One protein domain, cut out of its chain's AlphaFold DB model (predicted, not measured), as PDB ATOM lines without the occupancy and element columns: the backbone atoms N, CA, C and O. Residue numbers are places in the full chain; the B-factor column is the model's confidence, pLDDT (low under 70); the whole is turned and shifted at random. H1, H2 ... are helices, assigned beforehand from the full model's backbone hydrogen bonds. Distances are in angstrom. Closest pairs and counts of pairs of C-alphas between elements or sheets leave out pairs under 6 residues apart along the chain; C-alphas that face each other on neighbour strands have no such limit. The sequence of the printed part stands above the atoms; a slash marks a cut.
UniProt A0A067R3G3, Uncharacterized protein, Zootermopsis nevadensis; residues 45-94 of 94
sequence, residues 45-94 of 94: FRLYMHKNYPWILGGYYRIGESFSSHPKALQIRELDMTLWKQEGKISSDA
ATOM      1  N   PHE A  45     -68.334  40.315 108.848       90.12
ATOM      2  CA  PHE A  45     -67.057  40.882 109.284       90.12
ATOM      3  C   PHE A  45     -66.002  39.794 109.496       90.12
ATOM      4  O   PHE A  45     -64.841  39.993 109.138       90.12
ATOM      5  N   ARG A  46     -66.396  38.621 110.013       90.38
ATOM      6  CA  ARG A  46     -65.504  37.453 110.068       90.38
ATOM      7  C   ARG A  46     -65.083  37.014 108.669       90.38
ATOM      8  O   ARG A  46     -63.907  36.742 108.469       90.38
ATOM      9  N   LEU A  47     -65.978  37.053 107.685       89.19
ATOM     10  CA  LEU A  47     -65.640  36.769 106.290       89.19
ATOM     11  C   LEU A  47     -64.675  37.811 105.704       89.19
ATOM     12  O   LEU A  47     -63.717  37.459 105.017       89.19
ATOM     13  N   TYR A  48     -64.892  39.099 105.981       90.69
ATOM     14  CA  TYR A  48     -63.955  40.152 105.589       90.69
ATOM     15  C   TYR A  48     -62.563  39.908 106.190       90.69
ATOM     16  O   TYR A  48     -61.556  39.999 105.484       90.69
ATOM     17  N   MET A  49     -62.509  39.549 107.476       89.81
ATOM     18  CA  MET A  49     -61.271  39.189 108.163       89.81
ATOM     19  C   MET A  49     -60.643  37.925 107.582       89.81
ATOM     20  O   MET A  49     -59.433  37.892 107.408       89.81
ATOM     21  N   HIS A  50     -61.433  36.924 107.196       89.69
ATOM     22  CA  HIS A  50     -60.939  35.732 106.510       89.69
ATOM     23  C   HIS A  50     -60.223  36.094 105.199       89.69
ATOM     24  O   HIS A  50     -59.152  35.567 104.912       89.69
ATOM     25  N   LYS A  51     -60.788  37.026 104.420       87.94
ATOM     26  CA  LYS A  51     -60.237  37.442 103.120       87.94
ATOM     27  C   LYS A  51     -59.009  38.353 103.234       87.94
ATOM     28  O   LYS A  51     -58.087  38.207 102.444       87.94
ATOM     29  N   ASN A  52     -58.991  39.284 104.190       91.12
ATOM     30  CA  ASN A  52     -57.938  40.309 104.287       91.12
ATOM     31  C   ASN A  52     -56.878  40.004 105.355       91.12
ATOM     32  O   ASN A  52     -55.710  40.347 105.189       91.12
ATOM     33  N   TYR A  53     -57.274  39.365 106.457       90.62
ATOM     34  CA  TYR A  53     -56.435  39.124 107.635       90.62
ATOM     35  C   TYR A  53     -56.655  37.715 108.220       90.62
ATOM     36  O   TYR A  53     -57.020  37.578 109.395       90.62
ATOM     37  N   PRO A  54     -56.414  36.640 107.441       86.38
ATOM     38  CA  PRO A  54     -56.707  35.268 107.865       86.38
ATOM     39  C   PRO A  54     -55.961  34.869 109.146       86.38
ATOM     40  O   PRO A  54     -56.469  34.090 109.950       86.38
ATOM     41  N   TRP A  55     -54.780  35.448 109.381       87.00
ATOM     42  CA  TRP A  55     -53.991  35.217 110.590       87.00
ATOM     43  C   TRP A  55     -54.667  35.761 111.861       87.00
ATOM     44  O   TRP A  55     -54.623  35.097 112.895       87.00
ATOM     45  N   ILE A  56     -55.336  36.923 111.788       87.25
ATOM     46  CA  ILE A  56     -56.076  37.507 112.922       87.25
ATOM     47  C   ILE A  56     -57.269  36.622 113.251       87.25
ATOM     48  O   ILE A  56     -57.481  36.271 114.411       87.25
ATOM     49  N   LEU A  57     -58.030  36.232 112.226       88.19
ATOM     50  CA  LEU A  57     -59.205  35.385 112.403       88.19
ATOM     51  C   LEU A  57     -58.821  34.001 112.954       88.19
ATOM     52  O   LEU A  57     -59.469  33.496 113.868       88.19
ATOM     53  N   GLY A  58     -57.728  33.416 112.461       88.06
ATOM     54  CA  GLY A  58     -57.180  32.174 113.002       88.06
ATOM     55  C   GLY A  58     -56.769  32.306 114.471       88.06
ATOM     56  O   GLY A  58     -57.058  31.418 115.272       88.06
ATOM     57  N   GLY A  59     -56.150  33.428 114.850       87.81
ATOM     58  CA  GLY A  59     -55.853  33.750 116.246       87.81
ATOM     59  C   GLY A  59     -57.115  33.863 117.103       87.81
ATOM     60  O   GLY A  59     -57.172  33.274 118.178       87.81
ATOM     61  N   TYR A  60     -58.149  34.545 116.607       87.00
ATOM     62  CA  TYR A  60     -59.452  34.646 117.267       87.00
ATOM     63  C   TYR A  60     -60.072  33.268 117.536       87.00
ATOM     64  O   TYR A  60     -60.476  33.002 118.670       87.00
ATOM     65  N   TYR A  61     -60.082  32.370 116.544       87.75
ATOM     66  CA  TYR A  61     -60.583  31.007 116.738       87.75
ATOM     67  C   TYR A  61     -59.744  30.225 117.754       87.75
ATOM     68  O   TYR A  61     -60.308  29.654 118.682       87.75
ATOM     69  N   ARG A  62     -58.408  30.283 117.672       86.50
ATOM     70  CA  ARG A  62     -57.509  29.619 118.638       86.50
ATOM     71  C   ARG A  62     -57.689  30.124 120.067       86.50
ATOM     72  O   ARG A  62     -57.628  29.337 121.009       86.50
ATOM     73  N   ILE A  63     -57.897  31.429 120.245       85.88
ATOM     74  CA  ILE A  63     -58.195  32.019 121.555       85.88
ATOM     75  C   ILE A  63     -59.537  31.479 122.058       85.88
ATOM     76  O   ILE A  63     -59.611  31.032 123.198       85.88
ATOM     77  N   GLY A  64     -60.571  31.446 121.214       80.38
ATOM     78  CA  GLY A  64     -61.860  30.840 121.559       80.38
ATOM     79  C   GLY A  64     -61.735  29.370 121.965       80.38
ATOM     80  O   GLY A  64     -62.290  28.974 122.986       80.38
ATOM     81  N   GLU A  65     -60.964  28.576 121.226       81.31
ATOM     82  CA  GLU A  65     -60.683  27.167 121.535       81.31
ATOM     83  C   GLU A  65     -59.915  27.003 122.855       81.31
ATOM     84  O   GLU A  65     -60.205  26.100 123.632       81.31
ATOM     85  N   SER A  66     -58.961  27.894 123.143       82.62
ATOM     86  CA  SER A  66     -58.136  27.819 124.359       82.62
ATOM     87  C   SER A  66     -58.889  28.261 125.615       82.62
ATOM     88  O   SER A  66     -58.691  27.696 126.686       82.62
ATOM     89  N   PHE A  67     -59.743  29.283 125.504       75.50
ATOM     90  CA  PHE A  67     -60.540  29.795 126.624       75.50
ATOM     91  C   PHE A  67     -61.801  28.971 126.881       75.50
ATOM     92  O   PHE A  67     -62.297  28.936 128.007       75.50
ATOM     93  N   SER A  68     -62.321  28.305 125.852       62.16
ATOM     94  CA  SER A  68     -63.493  27.448 125.962       62.16
ATOM     95  C   SER A  68     -63.066  26.011 125.705       62.16
ATOM     96  O   SER A  68     -63.049  25.567 124.563       62.16
ATOM     97  N   SER A  69     -62.874  25.220 126.765       59.44
ATOM     98  CA  SER A  69     -62.799  23.746 126.680       59.44
ATOM     99  C   SER A  69     -64.120  23.106 126.207       59.44
ATOM    100  O   SER A  69     -64.392  21.934 126.460       59.44
ATOM    101  N   HIS A  70     -65.004  23.890 125.590       56.59
ATOM    102  CA  HIS A  70     -66.313  23.494 125.121       56.59
ATOM    103  C   HIS A  70     -66.312  23.381 123.596       56.59
ATOM    104  O   HIS A  70     -65.875  24.305 122.908       56.59
ATOM    105  N   PRO A  71     -66.910  22.308 123.048       62.16
ATOM    106  CA  PRO A  71     -66.929  22.029 121.610       62.16
ATOM    107  C   PRO A  71     -67.615  23.123 120.773       62.16
ATOM    108  O   PRO A  71     -67.479  23.137 119.556       62.16
ATOM    109  N   LYS A  72     -68.321  24.070 121.406       61.78
ATOM    110  CA  LYS A  72     -68.944  25.216 120.735       61.78
ATOM    111  C   LYS A  72     -67.935  26.154 120.063       61.78
ATOM    112  O   LYS A  72     -68.282  26.735 119.047       61.78
ATOM    113  N   ALA A  73     -66.716  26.305 120.589       60.53
ATOM    114  CA  ALA A  73     -65.714  27.181 119.972       60.53
ATOM    115  C   ALA A  73     -65.203  26.616 118.636       60.53
ATOM    116  O   ALA A  73     -65.153  27.342 117.644       60.53
ATOM    117  N   LEU A  74     -64.933  25.304 118.594       63.25
ATOM    118  CA  LEU A  74     -64.594  24.573 117.366       63.25
ATOM    119  C   LEU A  74     -65.725  24.665 116.332       63.25
ATOM    120  O   LEU A  74     -65.476  24.895 115.149       63.25
ATOM    121  N   GLN A  75     -66.977  24.591 116.794       74.75
ATOM    122  CA  GLN A  75     -68.144  24.687 115.920       74.75
ATOM    123  C   GLN A  75     -68.280  26.046 115.231       74.75
ATOM    124  O   GLN A  75     -68.781  26.079 114.118       74.75
ATOM    125  N   ILE A  76     -67.845  27.167 115.824       80.25
ATOM    126  CA  ILE A  76     -68.027  28.491 115.190       80.25
ATOM    127  C   ILE A  76     -67.231  28.583 113.886       80.25
ATOM    128  O   ILE A  76     -67.747  29.086 112.891       80.25
ATOM    129  N   ARG A  77     -65.997  28.063 113.870       84.81
ATOM    130  CA  ARG A  77     -65.158  28.054 112.668       84.81
ATOM    131  C   ARG A  77     -65.763  27.180 111.571       84.81
ATOM    132  O   ARG A  77     -65.851  27.607 110.425       84.81
ATOM    133  N   GLU A  78     -66.173  25.965 111.915       85.12
ATOM    134  CA  GLU A  78     -66.776  25.026 110.961       85.12
ATOM    135  C   GLU A  78     -68.130  25.526 110.440       85.12
ATOM    136  O   GLU A  78     -68.418  25.415 109.247       85.12
ATOM    137  N   LEU A  79     -68.934  26.131 111.318       86.25
ATOM    138  CA  LEU A  79     -70.216  26.737 110.981       86.25
ATOM    139  C   LEU A  79     -70.030  27.897 110.004       86.25
ATOM    140  O   LEU A  79     -70.702  27.924 108.978       86.25
ATOM    141  N   ASP A  80     -69.106  28.819 110.290       87.94
ATOM    142  CA  ASP A  80     -68.791  29.933 109.391       87.94
ATOM    143  C   ASP A  80     -68.341  29.414 108.018       87.94
ATOM    144  O   ASP A  80     -68.874  29.836 106.997       87.94
ATOM    145  N   MET A  81     -67.426  28.438 107.978       86.06
ATOM    146  CA  MET A  81     -66.949  27.851 106.719       86.06
ATOM    147  C   MET A  81     -68.076  27.192 105.921       86.06
ATOM    148  O   MET A  81     -68.155  27.364 104.705       86.06
ATOM    149  N   THR A  82     -68.961  26.456 106.592       86.75
ATOM    150  CA  THR A  82     -70.102  25.798 105.946       86.75
ATOM    151  C   THR A  82     -71.092  26.828 105.409       86.75
ATOM    152  O   THR A  82     -71.507  26.722 104.257       86.75
ATOM    153  N   LEU A  83     -71.413  27.857 106.199       88.62
ATOM    154  CA  LEU A  83     -72.309  28.944 105.810       88.62
ATOM    155  C   LEU A  83     -71.758  29.688 104.590       88.62
ATOM    156  O   LEU A  83     -72.455  29.881 103.601       88.62
ATOM    157  N   TRP A  84     -70.476  30.040 104.609       89.38
ATOM    158  CA  TRP A  84     -69.856  30.778 103.515       89.38
ATOM    159  C   TRP A  84     -69.714  29.950 102.234       89.38
ATOM    160  O   TRP A  84     -69.794  30.516 101.141       89.38
ATOM    161  N   LYS A  85     -69.535  28.626 102.350       87.00
ATOM    162  CA  LYS A  85     -69.587  27.700 101.209       87.00
ATOM    163  C   LYS A  85     -71.005  27.594 100.643       87.00
ATOM    164  O   LYS A  85     -71.168  27.676  99.431       87.00
ATOM    165  N   GLN A  86     -72.023  27.478 101.499       87.00
ATOM    166  CA  GLN A  86     -73.433  27.450 101.083       87.00
ATOM    167  C   GLN A  86     -73.864  28.753 100.398       87.00
ATOM    168  O   GLN A  86     -74.565  28.722  99.393       87.00
ATOM    169  N   GLU A  87     -73.408  29.897 100.905       84.81
ATOM    170  CA  GLU A  87     -73.679  31.217 100.329       84.81
ATOM    171  C   GLU A  87     -72.837  31.517  99.072       84.81
ATOM    172  O   GLU A  87     -72.976  32.590  98.484       84.81
ATOM    173  N   GLY A  88     -71.927  30.620  98.669       83.69
ATOM    174  CA  GLY A  88     -71.025  30.824  97.530       83.69
ATOM    175  C   GLY A  88     -70.013  31.961  97.728       83.69
ATOM    176  O   GLY A  88     -69.424  32.451  96.766       83.69
ATOM    177  N   LYS A  89     -69.802  32.413  98.971       82.88
ATOM    178  CA  LYS A  89     -68.912  33.537  99.309       82.88
ATOM    179  C   LYS A  89     -67.430  33.138  99.354       82.88
ATOM    180  O   LYS A  89     -66.566  34.032  99.332       82.88
ATOM    181  N   ILE A  90     -67.144  31.834  99.428       78.62
ATOM    182  CA  ILE A  90     -65.810  31.214  99.402       78.62
ATOM    183  C   ILE A  90     -65.829  30.061  98.387       78.62
ATOM    184  O   ILE A  90     -66.788  29.294  98.349       78.62
ATOM    185  N   SER A  91     -64.781  29.952  97.562       65.94
ATOM    186  CA  SER A  91     -64.629  28.848  96.600       65.94
ATOM    187  C   SER A  91     -64.472  27.512  97.333       65.94
ATOM    188  O   SER A  91     -63.858  27.462  98.398       65.94
ATOM    189  N   SER A  92     -64.988  26.425  96.752       56.25
ATOM    190  CA  SER A  92     -64.916  25.062  97.309       56.25
ATOM    191  C   SER A  92     -63.482  24.586  97.609       56.25
ATOM    192  O   SER A  92     -63.313  23.656  98.397       56.25
ATOM    193  N   ASP A  93     -62.476  25.249  97.029       53.12
ATOM    194  CA  ASP A  93     -61.067  24.836  97.023       53.12
ATOM    195  C   ASP A  93     -60.170  25.563  98.049       53.12
ATOM    196  O   ASP A  93     -58.949  25.409  98.001       53.12
ATOM    197  N   ALA A  94     -60.746  26.370  98.951       47.34
ATOM    198  CA  ALA A  94     -60.017  27.068 100.023       47.34
ATOM    199  C   ALA A  94     -60.154  26.388 101.397       47.34
ATOM    200  O   ALA A  94     -61.270  25.909 101.736       47.34
TER     201      ALA A  94
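AT A GLANCE: This is residues 45 to 94 of the 94 residues of an uncharacterized protein of Zootermopsis nevadensis (UniProt A0A067R3G3). Two helices of similar length, H2 and H3, make a helical hairpin shaped like a narrow V, drawn together near their link, and the short helix H1 sits at its open end, where it packs on the beginning of H2. Residues 66 to 71, at the closed end of the V, stick out, and a tail without a named element, residues 87 to 94, follows H3. The printed part has 50 residues with three named helices, in the order H1, H2, H3, and no named strand; its class is all helix. It is only just compact, close to loose, with a radius of gyration of the C-alphas of 11.2 A, and its elongated outline spans 31 by 20 by 18 A.

HOW THE PARTS SIT: H1, residues 45 to 52, touches H2, residues 54 to 67, with residues 56 to 57 of H2 alone. Their closest C-alphas, those of Met 49 and Leu 57, are 6.1 A apart, and they run opposite ways at a steep tilt of 48 degrees. H2 and H3, residues 72 to 86, form a helical hairpin, running opposite ways at a shallow tilt of 34 degrees, only just short of steep. They touch with residues 61 to 65 of H2 and 73 to 77 of H3 alone; their closest C-alphas, those of Glu 65 and Ala 73, are 5.3 A apart. H1 and H3 are close but not clearly touching, with the closest C-alphas, those of Leu 47 and Trp 84, 7.8 A apart; their lines are only just about perpendicular, at 72 degrees. In H1 and H2 every O i to N i+4 pair is within hydrogen-bond range; in H3, 10 of 11 are.

IN THESE COORDINATES: H1 begins at C-alpha 45 (-67.057, 40.882, 109.284) and is 10.4 A long from first to last C-alpha. H2 is 19.9 A long and ends at C-alpha 67 (-60.540, 29.795, 126.624). H3 is 20.3 A long and ends at C-alpha 86 (-73.433, 27.450, 101.083).

THE WHOLE: The two C-alphas farthest apart, those of Ser 69 and Gly 88, are 31.1 A apart. The printed part has no cut, and both links are tight. The mean pLDDT of the printed part is 80.1; residues 68 to 74 and 91 to 94 are under 70.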